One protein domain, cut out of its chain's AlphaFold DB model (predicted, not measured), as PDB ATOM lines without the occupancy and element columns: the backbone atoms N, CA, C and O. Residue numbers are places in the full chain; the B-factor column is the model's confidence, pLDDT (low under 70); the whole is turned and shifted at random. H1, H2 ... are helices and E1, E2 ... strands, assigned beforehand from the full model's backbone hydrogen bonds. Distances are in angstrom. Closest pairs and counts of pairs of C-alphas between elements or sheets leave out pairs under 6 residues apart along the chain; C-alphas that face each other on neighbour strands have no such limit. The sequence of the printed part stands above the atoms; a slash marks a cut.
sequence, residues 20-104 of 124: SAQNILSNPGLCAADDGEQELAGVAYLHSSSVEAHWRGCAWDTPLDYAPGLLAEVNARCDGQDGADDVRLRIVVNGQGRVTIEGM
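Overview. This is residues 20 to 104 of the 124 residues of an uncharacterized protein of Sulfitobacter pseudonitzschiae (UniProt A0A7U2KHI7). A single six-stranded sheet, twisted and curled like part of a barrel but left open between E1 and E6, makes the body, and a stretch with two short helices, H1 and H2, lies off it beyond the beginning of E1. Three short strands, E1 to E3, make one part of the sheet, and the longer E4 and E5 with E6 make the other. The printed part has 85 residues, with H1, H2 and then E1 to E6 along the chain; the sheet's order is E1, E2, E3, E4, E5, E6, all antiparallel, and the class is mixed, helices and strands. It is compact, with a radius of gyration of the C-alphas of 13.7 A, and spans 37 by 32 by 21 A.

Along the chain. H1 is residues 20 to 24, with C-alpha 20 at (-44.437, 38.994, 63.774), and H2 is residues 35 to 40. E1 is residues 44 to 47, beginning at C-alpha 44 (-48.908, 48.417, 49.386); E2 is residues 50 to 53 and E3 residues 56 to 59. E4, residues 71 to 78, is 20.0 A long and bends by 58 degrees at residue 75. E5, residues 85 to 93, is 24.5 A long. E6, residues 99 to 103, is 13.5 A long and ends at C-alpha 103 (-33.684, 46.786, 44.020).

Arrangement. The six strands form a meander, each the antiparallel neighbour of the one before, and each two in turn are a hairpin. E1 and E2 stand at 172 degrees, with N 45 and O 52 2.8 A apart, within hydrogen-bond range. E2 and E3 stand at 176 degrees, with N 51 and O 58 at 2.8 A. Between E3 and E4 the angle is 115 degrees; C-alphas 58 and 78 face each other at 4.0 A, and N 77 and O 59 are 2.8 A apart. E4 and E5 stand at 152 degrees, with N 76 and O 87 at 2.8 A. E5 and E6 stand at 146 degrees, with N 92 and O 100 at 2.9 A. The edge strands E1 and E6 are apart. H1 and H2 are apart, and neither is on the sheet. In both helices every O i to N i+4 pair is within hydrogen-bond range.

Size, cuts and confidence. The two C-alphas farthest apart, those of Asp 82 and Gly 95, are 37.2 A from each other. The printed part has no cut. The link from E3 to E4, 11 residues, is long. The mean pLDDT of the printed part is 73.1; residues 20 to 44, 53 to 55, 81 and 95 to 97 are under 70.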
ATOM      1  N   SER A  20     -43.723  37.714  63.722       38.12
ATOM      2  CA  SER A  20     -44.437  38.994  63.774       38.12
ATOM      3  C   SER A  20     -44.487  39.716  62.424       38.12
ATOM      4  O   SER A  20     -45.518  40.300  62.108       38.12
ATOM      5  N   ALA A  21     -43.441  39.618  61.595       35.94
ATOM      6  CA  ALA A  21     -43.473  40.148  60.232       35.94
ATOM      7  C   ALA A  21     -44.480  39.358  59.381       35.94
ATOM      8  O   ALA A  21     -45.279  39.942  58.662       35.94
ATOM      9  N   GLN A  22     -44.534  38.032  59.546       37.03
ATOM     10  CA  GLN A  22     -45.511  37.188  58.847       37.03
ATOM     11  C   GLN A  22     -46.968  37.456  59.262       37.03
ATOM     12  O   GLN A  22     -47.855  37.352  58.416       37.03
ATOM     13  N   ASN A  23     -47.223  37.822  60.526       35.59
ATOM     14  CA  ASN A  23     -48.573  38.132  61.017       35.59
ATOM     15  C   ASN A  23     -49.132  39.452  60.461       35.59
ATOM     16  O   ASN A  23     -50.328  39.527  60.195       35.59
ATOM     17  N   ILE A  24     -48.290  40.467  60.243       42.06
ATOM     18  CA  ILE A  24     -48.703  41.726  59.592       42.06
ATOM     19  C   ILE A  24     -48.915  41.489  58.090       42.06
ATOM     20  O   ILE A  24     -49.920  41.910  57.527       42.06
ATOM     21  N   LEU A  25     -48.029  40.708  57.467       44.53
ATOM     22  CA  LEU A  25     -48.070  40.381  56.038       44.53
ATOM     23  C   LEU A  25     -49.219  39.429  55.642       44.53
ATOM     24  O   LEU A  25     -49.436  39.217  54.453       44.53
ATOM     25  N   SER A  26     -49.959  38.860  56.605       47.00
ATOM     26  CA  SER A  26     -51.017  37.856  56.379       47.00
ATOM     27  C   SER A  26     -52.365  38.211  57.022       47.00
ATOM     28  O   SER A  26     -53.157  37.310  57.294       47.00
ATOM     29  N   ASN A  27     -52.640  39.491  57.304       48.97
ATOM     30  CA  ASN A  27     -53.882  39.905  57.962       48.97
ATOM     31  C   ASN A  27     -54.938  40.402  56.945       48.97
ATOM     32  O   ASN A  27     -54.894  41.566  56.549       48.97
ATOM     33  N   PRO A  28     -55.927  39.576  56.544       53.66
ATOM     34  CA  PRO A  28     -56.971  39.987  55.601       53.66
ATOM     35  C   PRO A  28     -57.880  41.109  56.134       53.66
ATOM     36  O   PRO A  28     -58.579  41.739  55.346       53.66
ATOM     37  N   GLY A  29     -57.872  41.379  57.447       52.88
ATOM     38  CA  GLY A  29     -58.579  42.512  58.047       52.88
ATOM     39  C   GLY A  29     -57.975  43.870  57.679       52.88
ATOM     40  O   GLY A  29     -58.718  44.841  57.589       52.88
ATOM     41  N   LEU A  30     -56.670  43.930  57.375       58.03
ATOM     42  CA  LEU A  30     -56.004  45.171  56.953       58.03
ATOM     43  C   LEU A  30     -56.485  45.652  55.579       58.03
ATOM     44  O   LEU A  30     -56.526  46.850  55.344       58.03
ATOM     45  N   CYS A  31     -56.934  44.748  54.700       55.75
ATOM     46  CA  CYS A  31     -57.493  45.131  53.397       55.75
ATOM     47  C   CYS A  31     -58.832  45.899  53.524       55.75
ATOM     48  O   CYS A  31     -59.314  46.450  52.540       55.75
ATOM     49  N   ALA A  32     -59.476  45.862  54.697       55.62
ATOM     50  CA  ALA A  32     -60.758  46.516  54.978       55.62
ATOM     51  C   ALA A  32     -60.657  47.573  56.095       55.62
ATOM     52  O   ALA A  32     -61.686  48.104  56.518       55.62
ATOM     53  N   ALA A  33     -59.444  47.842  56.586       61.22
ATOM     54  CA  ALA A  33     -59.179  48.860  57.593       61.22
ATOM     55  C   ALA A  33     -59.262  50.271  56.982       61.22
ATOM     56  O   ALA A  33     -59.321  50.418  55.761       61.22
ATOM     57  N   ASP A  34     -59.293  51.314  57.806       58.28
ATOM     58  CA  ASP A  34     -59.240  52.686  57.289       58.28
ATOM     59  C   ASP A  34     -57.842  53.050  56.759       58.28
ATOM     60  O   ASP A  34     -56.855  52.365  57.037       58.28
ATOM     61  N   ASP A  35     -57.760  54.126  55.968       56.34
ATOM     62  CA  ASP A  35     -56.516  54.544  55.310       56.34
ATOM     63  C   ASP A  35     -55.378  54.753  56.323       56.34
ATOM     64  O   ASP A  35     -54.241  54.385  56.050       56.34
ATOM     65  N   GLY A  36     -55.674  55.268  57.521       54.22
ATOM     66  CA  GLY A  36     -54.667  55.512  58.555       54.22
ATOM     67  C   GLY A  36     -54.072  54.225  59.130       54.22
ATOM     68  O   GLY A  36     -52.864  54.146  59.358       54.22
ATOM     69  N   GLU A  37     -54.891  53.199  59.345       59.09
ATOM     70  CA  GLU A  37     -54.424  51.885  59.792       59.09
ATOM     71  C   GLU A  37     -53.646  51.151  58.688       59.09
ATOM     72  O   GLU A  37     -52.630  50.509  58.967       59.09
ATOM     73  N   GLN A  38     -54.060  51.302  57.427       56.00
ATOM     74  CA  GLN A  38     -53.346  50.747  56.273       56.00
ATOM     75  C   GLN A  38     -51.975  51.407  56.054       56.00
ATOM     76  O   GLN A  38     -50.986  50.707  55.816       56.00
ATOM     77  N   GLU A  39     -51.901  52.732  56.201       52.34
ATOM     78  CA  GLU A  39     -50.661  53.517  56.152       52.34
ATOM     79  C   GLU A  39     -49.670  53.054  57.231       52.34
ATOM     80  O   GLU A  39     -48.511  52.751  56.939       52.34
ATOM     81  N   LEU A  40     -50.134  52.912  58.479       59.03
ATOM     82  CA  LEU A  40     -49.309  52.465  59.609       59.03
ATOM     83  C   LEU A  40     -48.863  51.003  59.494       59.03
ATOM     84  O   LEU A  40     -47.810  50.633  60.018       59.03
ATOM     85  N   ALA A  41     -49.652  50.169  58.817       56.75
ATOM     86  CA  ALA A  41     -49.322  48.773  58.567       56.75
ATOM     87  C   ALA A  41     -48.375  48.574  57.369       56.75
ATOM     88  O   ALA A  41     -47.935  47.447  57.131       56.75
ATOM     89  N   GLY A  42     -48.040  49.638  56.628       55.44
ATOM     90  CA  GLY A  42     -47.175  49.556  55.452       55.44
ATOM     91  C   GLY A  42     -47.801  48.751  54.314       55.44
ATOM     92  O   GLY A  42     -47.086  48.045  53.597       55.44
ATOM     93  N   VAL A  43     -49.132  48.821  54.173       62.88
ATOM     94  CA  VAL A  43     -49.848  48.203  53.052       62.88
ATOM     95  C   VAL A  43     -49.353  48.817  51.746       62.88
ATOM     96  O   VAL A  43     -49.040  50.006  51.666       62.88
ATOM     97  N   ALA A  44     -49.272  47.984  50.716       67.44
ATOM     98  CA  ALA A  44     -48.908  48.417  49.386       67.44
ATOM     99  C   ALA A  44     -49.809  47.790  48.331       67.44
ATOM    100  O   ALA A  44     -50.274  46.655  48.470       67.44
ATOM    101  N   TYR A  45     -49.995  48.534  47.254       70.19
ATOM    102  CA  TYR A  45     -50.820  48.190  46.116       70.19
ATOM    103  C   TYR A  45     -49.929  47.798  44.947       70.19
ATOM    104  O   TYR A  45     -48.978  48.504  44.618       70.19
ATOM    105  N   LEU A  46     -50.231  46.661  44.323       75.12
ATOM    106  CA  LEU A  46     -49.519  46.180  43.145       75.12
ATOM    107  C   LEU A  46     -50.453  46.184  41.935       75.12
ATOM    108  O   LEU A  46     -51.499  45.532  41.943       75.12
ATOM    109  N   HIS A  47     -50.038  46.881  40.884       82.25
ATOM    110  CA  HIS A  47     -50.691  46.943  39.582       82.25
ATOM    111  C   HIS A  47     -49.790  46.314  38.518       82.25
ATOM    112  O   HIS A  47     -48.612  46.070  38.750       82.25
ATOM    113  N   SER A  48     -50.310  46.082  37.310       85.81
ATOM    114  CA  SER A  48     -49.506  45.510  36.218       85.81
ATOM    115  C   SER A  48     -48.296  46.371  35.833       85.81
ATOM    116  O   SER A  48     -47.321  45.848  35.304       85.81
ATOM    117  N   SER A  49     -48.355  47.682  36.069       88.75
ATOM    118  CA  SER A  49     -47.335  48.661  35.670       88.75
ATOM    119  C   SER A  49     -46.831  49.540  36.820       88.75
ATOM    120  O   SER A  49     -46.128  50.515  36.574       88.75
ATOM    121  N   SER A  50     -47.213  49.254  38.068       85.25
ATOM    122  CA  SER A  50     -46.760  50.040  39.217       85.25
ATOM    123  C   SER A  50     -46.871  49.287  40.536       85.25
ATOM    124  O   SER A  50     -47.601  48.305  40.668       85.25
ATOM    125  N   VAL A  51     -46.142  49.783  41.529       80.38
ATOM    126  CA  VAL A  51     -46.297  49.441  42.938       80.38
ATOM    127  C   VAL A  51     -46.358  50.724  43.754       80.38
ATOM    128  O   VAL A  51     -45.576  51.643  43.523       80.38
ATOM    129  N   GLU A  52     -47.277  50.792  44.705       74.50
ATOM    130  CA  GLU A  52     -47.478  51.956  45.568       74.50
ATOM    131  C   GLU A  52     -47.468  51.502  47.022       74.50
ATOM    132  O   GLU A  52     -48.310  50.711  47.429       74.50
ATOM    133  N   ALA A  53     -46.505  51.974  47.807       68.44
ATOM    134  CA  ALA A  53     -46.458  51.796  49.252       68.44
ATOM    135  C   ALA A  53     -46.491  53.166  49.939       68.44
ATOM    136  O   ALA A  53     -46.073  54.158  49.344       68.44
ATOM    137  N   HIS A  54     -46.905  53.199  51.210       64.31
ATOM    138  CA  HIS A  54     -47.019  54.417  52.031       64.31
ATOM    139  C   HIS A  54     -45.864  55.426  51.858       64.31
ATOM    140  O   HIS A  54     -46.076  56.633  51.803       64.31
ATOM    141  N   TRP A  55     -44.626  54.942  51.761       66.25
ATOM    142  CA  TRP A  55     -43.435  55.788  51.715       66.25
ATOM    143  C   TRP A  55     -42.763  55.848  50.328       66.25
ATOM    144  O   TRP A  55     -41.772  56.567  50.189       66.25
ATOM    145  N   ARG A  56     -43.264  55.116  49.311       73.12
ATOM    146  CA  ARG A  56     -42.709  55.121  47.942       73.12
ATOM    147  C   ARG A  56     -43.632  54.480  46.898       73.12
ATOM    148  O   ARG A  56     -44.034  53.327  47.052       73.12
ATOM    149  N   GLY A  57     -43.874  55.188  45.794       81.56
ATOM    150  CA  GLY A  57     -44.443  54.641  44.560       81.56
ATOM    151  C   GLY A  57     -43.367  54.383  43.504       81.56
ATOM    152  O   GLY A  57     -42.368  55.092  43.459       81.56
ATOM    153  N   CYS A  58     -43.551  53.367  42.663       86.06
ATOM    154  CA  CYS A  58     -42.696  53.069  41.515       86.06
ATOM    155  C   CYS A  58     -43.542  52.595  40.330       86.06
ATOM    156  O   CYS A  58     -44.345  51.677  40.478       86.06
ATOM    157  N   ALA A  59     -43.328  53.160  39.143       90.88
ATOM    158  CA  ALA A  59     -44.044  52.806  37.916       90.88
ATOM    159  C   ALA A  59     -43.086  52.415  36.787       90.88
ATOM    160  O   ALA A  59     -41.976  52.936  36.704       90.88
ATOM    161  N   TRP A  60     -43.508  51.515  35.906       94.62
ATOM    162  CA  TRP A  60     -42.733  51.050  34.754       94.62
ATOM    163  C   TRP A  60     -43.623  50.890  33.516       94.62
ATOM    164  O   TRP A  60     -44.828  50.673  33.623       94.62
ATOM    165  N   ASP A  61     -43.027  50.967  32.324       93.81
ATOM    166  CA  ASP A  61     -43.802  51.067  31.077       93.81
ATOM    167  C   ASP A  61     -44.445  49.749  30.631       93.81
ATOM    168  O   ASP A  61     -45.547  49.750  30.085       93.81
ATOM    169  N   THR A  62     -43.760  48.618  30.827       92.56
ATOM    170  CA  THR A  62     -44.211  47.314  30.316       92.56
ATOM    171  C   THR A  62     -45.085  46.600  31.346       92.56
ATOM    172  O   THR A  62     -44.554  46.157  32.366       92.56
ATOM    173  N   PRO A  63     -46.393  46.401  31.094       89.62
ATOM    174  CA  PRO A  63     -47.250  45.685  32.027       89.62
ATOM    175  C   PRO A  63     -46.768  44.246  32.255       89.62
ATOM    176  O   PRO A  63     -46.368  43.559  31.314       89.62
ATOM    177  N   LEU A  64     -46.839  43.785  33.500       84.00
ATOM    178  CA  LEU A  64     -46.476  42.435  33.913       84.00
ATOM    179  C   LEU A  64     -47.716  41.609  34.242       84.00
ATOM    180  O   LEU A  64     -48.682  42.107  34.820       84.00
ATOM    181  N   ASP A  65     -47.641  40.322  33.909       85.12
ATOM    182  CA  ASP A  65     -48.566  39.298  34.382       85.12
ATOM    183  C   ASP A  65     -47.893  38.503  35.505       85.12
ATOM    184  O   ASP A  65     -46.896  37.814  35.281       85.12
ATOM    185  N   TYR A  66     -48.420  38.611  36.725       79.12
ATOM    186  CA  TYR A  66     -47.843  38.030  37.941       79.12
ATOM    187  C   TYR A  66     -48.136  36.531  38.090       79.12
ATOM    188  O   TYR A  66     -48.554  36.055  39.148       79.12
ATOM    189  N   ALA A  67     -47.907  35.765  37.028       81.69
ATOM    190  CA  ALA A  67     -48.052  34.319  37.044       81.69
ATOM    191  C   ALA A  67     -46.951  33.651  37.898       81.69
ATOM    192  O   ALA A  67     -45.801  34.103  37.886       81.69
ATOM    193  N   PRO A  68     -47.250  32.548  38.618       80.62
ATOM    194  CA  PRO A  68     -46.240  31.780  39.344       80.62
ATOM    195  C   PRO A  68     -45.042  31.399  38.469       80.62
ATOM    196  O   PRO A  68     -45.204  30.842  37.384       80.62
ATOM    197  N   GLY A  69     -43.834  31.674  38.962       79.56
ATOM    198  CA  GLY A  69     -42.583  31.468  38.233       79.56
ATOM    199  C   GLY A  69     -42.105  32.677  37.425       79.56
ATOM    200  O   GLY A  69     -41.037  32.586  36.820       79.56
ATOM    201  N   LEU A  70     -42.843  33.796  37.413       85.25
ATOM    202  CA  LEU A  70     -42.376  35.034  36.790       85.25
ATOM    203  C   LEU A  70     -41.029  35.461  37.389       85.25
ATOM    204  O   LEU A  70     -40.861  35.539  38.605       85.25
ATOM    205  N   LEU A  71     -40.102  35.809  36.501       92.00
ATOM    206  CA  LEU A  71     -38.886  36.545  36.803       92.00
ATOM    207  C   LEU A  71     -38.769  37.661  35.764       92.00
ATOM    208  O   LEU A  71     -38.530  37.386  34.589       92.00
ATOM    209  N   ALA A  72     -38.960  38.903  36.191       92.00
ATOM    210  CA  ALA A  72     -38.879  40.078  35.336       92.00
ATOM    211  C   ALA A  72     -37.892  41.090  35.909       92.00
ATOM    212  O   ALA A  72     -37.720  41.194  37.121       92.00
ATOM    213  N   GLU A  73     -37.262  41.860  35.031       93.50
ATOM    214  CA  GLU A  73     -36.497  43.039  35.413       93.50
ATOM    215  C   GLU A  73     -37.091  44.243  34.687       93.50
ATOM    216  O   GLU A  73     -37.318  44.188  33.477       93.50
ATOM    217  N   VAL A  74     -37.364  45.312  35.428       92.69
ATOM    218  CA  VAL A  74     -37.967  46.540  34.905       92.69
ATOM    219  C   VAL A  74     -37.122  47.740  35.299       92.69
ATOM    220  O   VAL A  74     -36.510  47.763  36.367       92.69
ATOM    221  N   ASN A  75     -37.099  48.750  34.434       93.44
ATOM    222  CA  ASN A  75     -36.670  50.083  34.831       93.44
ATOM    223  C   ASN A  75     -37.920  50.814  35.310       93.44
ATOM    224  O   ASN A  75     -38.878  50.938  34.546       93.44
ATOM    225  N   ALA A  76     -37.921  51.234  36.568       91.19
ATOM    226  CA  ALA A  76     -39.038  51.916  37.184       91.19
ATOM    227  C   ALA A  76     -38.665  53.357  37.523       91.19
ATOM    228  O   ALA A  76     -37.561  53.622  37.996       91.19
ATOM    229  N   ARG A  77     -39.609  54.270  37.315       92.31
ATOM    230  CA  ARG A  77     -39.573  55.625  37.848       92.31
ATOM    231  C   ARG A  77     -40.208  55.594  39.229       92.31
ATOM    232  O   ARG A  77     -41.390  55.272  39.333       92.31
ATOM    233  N   CYS A  78     -39.439  55.896  40.262       86.94
ATOM    234  CA  CYS A  78     -39.906  55.895  41.637       86.94
ATOM    235  C   CYS A  78     -40.039  57.312  42.185       86.94
ATOM    236  O   CYS A  78     -39.296  58.212  41.797       86.94
ATOM    237  N   ASP A  79     -40.972  57.498  43.110       83.50
ATOM    238  CA  ASP A  79     -41.039  58.697  43.930       83.50
ATOM    239  C   ASP A  79     -39.857  58.716  44.908       83.50
ATOM    240  O   ASP A  79     -39.398  57.674  45.395       83.50
ATOM    241  N   GLY A  80     -39.368  59.915  45.210       72.12
ATOM    242  CA  GLY A  80     -38.257  60.133  46.126       72.12
ATOM    243  C   GLY A  80     -38.412  61.452  46.871       72.12
ATOM    244  O   GLY A  80     -39.031  62.395  46.374       72.12
ATOM    245  N   GLN A  81     -37.834  61.524  48.073       65.81
ATOM    246  CA  GLN A  81     -37.874  62.724  48.919       65.81
ATOM    247  C   GLN A  81     -37.277  63.955  48.213       65.81
ATOM    248  O   GLN A  81     -37.786  65.062  48.376       65.81
ATOM    249  N   ASP A  82     -36.253  63.739  47.382       74.19
ATOM    250  CA  ASP A  82     -35.538  64.774  46.624       74.19
ATOM    251  C   ASP A  82     -35.988  64.863  45.151       74.19
ATOM    252  O   ASP A  82     -35.327  65.481  44.313       74.19
ATOM    253  N   GLY A  83     -37.131  64.252  44.830       75.00
ATOM    254  CA  GLY A  83     -37.646  64.108  43.474       75.00
ATOM    255  C   GLY A  83     -37.552  62.671  42.969       75.00
ATOM    256  O   GLY A  83     -36.915  61.813  43.574       75.00
ATOM    257  N   ALA A  84     -38.237  62.414  41.857       84.94
ATOM    258  CA  ALA A  84     -38.320  61.071  41.310       84.94
ATOM    259  C   ALA A  84     -36.968  60.584  40.755       84.94
ATOM    260  O   ALA A  84     -36.212  61.362  40.156       84.94
ATOM    261  N   ASP A  85     -36.703  59.292  40.899       87.25
ATOM    262  CA  ASP A  85     -35.476  58.619  40.484       87.25
ATOM    263  C   ASP A  85     -35.765  57.373  39.635       87.25
ATOM    264  O   ASP A  85     -36.854  56.805  39.677       87.25
ATOM    265  N   ASP A  86     -34.795  56.975  38.809       89.12
ATOM    266  CA  ASP A  86     -34.905  55.775  37.978       89.12
ATOM    267  C   ASP A  86     -34.171  54.620  38.660       89.12
ATOM    268  O   ASP A  86     -32.959  54.682  38.882       89.12
ATOM    269  N   VAL A  87     -34.905  53.555  38.973       86.44
ATOM    270  CA  VAL A  87     -34.409  52.388  39.708       86.44
ATOM    271  C   VAL A  87     -34.639  51.131  38.882       86.44
ATOM    272  O   VAL A  87     -35.697  50.933  38.284       86.44
ATOM    273  N   ARG A  88     -33.652  50.233  38.862       89.75
ATOM    274  CA  ARG A  88     -33.817  48.914  38.249       89.75
ATOM    275  C   ARG A  88     -34.339  47.922  39.282       89.75
ATOM    276  O   ARG A  88     -33.666  47.639  40.276       89.75
ATOM    277  N   LEU A  89     -35.522  47.382  39.017       87.88
ATOM    278  CA  LEU A  89     -36.213  46.439  39.887       87.88
ATOM    279  C   LEU A  89     -36.167  45.036  39.296       87.88
ATOM    280  O   LEU A  89     -36.328  44.858  38.088       87.88
ATOM    281  N   ARG A  90     -36.030  44.036  40.160       89.06
ATOM    282  CA  ARG A  90     -36.306  42.636  39.851       89.06
ATOM    283  C   ARG A  90     -37.601  42.217  40.526       89.06
ATOM    284  O   ARG A  90     -37.766  42.405  41.722       89.06
ATOM    285  N   ILE A  91     -38.494  41.615  39.758       87.06
ATOM    286  CA  ILE A  91     -39.810  41.158  40.191       87.06
ATOM    287  C   ILE A  91     -39.835  39.638  40.065       87.06
ATOM    288  O   ILE A  91     -39.634  39.094  38.978       87.06
ATOM    289  N   VAL A  92     -40.072  38.952  41.180       84.62
ATOM    290  CA  VAL A  92     -40.071  37.488  41.268       84.62
ATOM    291  C   VAL A  92     -41.411  37.010  41.795       84.62
ATOM    292  O   VAL A  92     -41.819  37.427  42.873       84.62
ATOM    293  N   VAL A  93     -42.073  36.094  41.089       80.12
ATOM    294  CA  VAL A  93     -43.259  35.392  41.589       80.12
ATOM    295  C   VAL A  93     -42.885  33.954  41.895       80.12
ATOM    296  O   VAL A  93     -42.543  33.184  40.999       80.12
ATOM    297  N   ASN A  94     -42.952  33.557  43.162       75.31
ATOM    298  CA  ASN A  94     -42.632  32.181  43.537       75.31
ATOM    299  C   ASN A  94     -43.736  31.189  43.098       75.31
ATOM    300  O   ASN A  94     -44.810  31.573  42.635       75.31
ATOM    301  N   GLY A  95     -43.505  29.887  43.291       66.12
ATOM    302  CA  GLY A  95     -44.466  28.837  42.917       66.12
ATOM    303  C   GLY A  95     -45.814  28.870  43.659       66.12
ATOM    304  O   GLY A  95     -46.728  28.147  43.280       66.12
ATOM    305  N   GLN A  96     -45.948  29.695  44.703       68.88
ATOM    306  CA  GLN A  96     -47.187  29.915  45.458       68.88
ATOM    307  C   GLN A  96     -47.882  31.236  45.079       68.88
ATOM    308  O   GLN A  96     -48.911  31.561  45.664       68.88
ATOM    309  N   GLY A  97     -47.334  32.004  44.127       66.25
ATOM    310  CA  GLY A  97     -47.887  33.295  43.706       66.25
ATOM    311  C   GLY A  97     -47.445  34.494  44.554       66.25
ATOM    312  O   GLY A  97     -48.019  35.570  44.423       66.25
ATOM    313  N   ARG A  98     -46.444  34.348  45.432       72.19
ATOM    314  CA  ARG A  98     -45.890  35.478  46.203       72.19
ATOM    315  C   ARG A  98     -44.988  36.328  45.309       72.19
ATOM    316  O   ARG A  98     -44.043  35.773  44.753       72.19
ATOM    317  N   VAL A  99     -45.245  37.638  45.237       75.50
ATOM    318  CA  VAL A  99     -44.394  38.615  44.538       75.50
ATOM    319  C   VAL A  99     -43.336  39.183  45.481       75.50
ATOM    320  O   VAL A  99     -43.658  39.740  46.520       75.50
ATOM    321  N   THR A 100     -42.078  39.142  45.071       76.12
ATOM    322  CA  THR A 100     -40.984  39.896  45.689       76.12
ATOM    323  C   THR A 100     -40.473  40.929  44.684       76.12
ATOM    324  O   THR A 100     -40.301  40.597  43.511       76.12
ATOM    325  N   ILE A 101     -40.253  42.172  45.128       79.75
ATOM    326  CA  ILE A 101     -39.684  43.255  44.311       79.75
ATOM    327  C   ILE A 101     -38.377  43.719  44.951       79.75
ATOM    328  O   ILE A 101     -38.371  44.244  46.060       79.75
ATOM    329  N   GLU A 102     -37.270  43.539  44.243       79.50
ATOM    330  CA  GLU A 102     -35.919  43.795  44.738       79.50
ATOM    331  C   GLU A 102     -35.264  44.924  43.947       79.50
ATOM    332  O   GLU A 102     -35.284  44.928  42.714       79.50
ATOM    333  N   GLY A 103     -34.615  45.853  44.642       80.56
ATOM    334  CA  GLY A 103     -33.684  46.786  44.020       80.56
ATOM    335  C   GLY A 103     -32.428  46.056  43.611       80.56
ATOM    336  O   GLY A 103     -31.773  45.439  44.448       80.56
ATOM    337  N   MET A 104     -32.065  46.126  42.335       76.12
ATOM    338  CA  MET A 104     -30.855  45.454  41.851       76.12
ATOM    339  C   MET A 104     -29.559  46.101  42.354       76.12
ATOM    340  O   MET A 104     -28.500  45.481  42.311       76.12
TER     341      MET A 104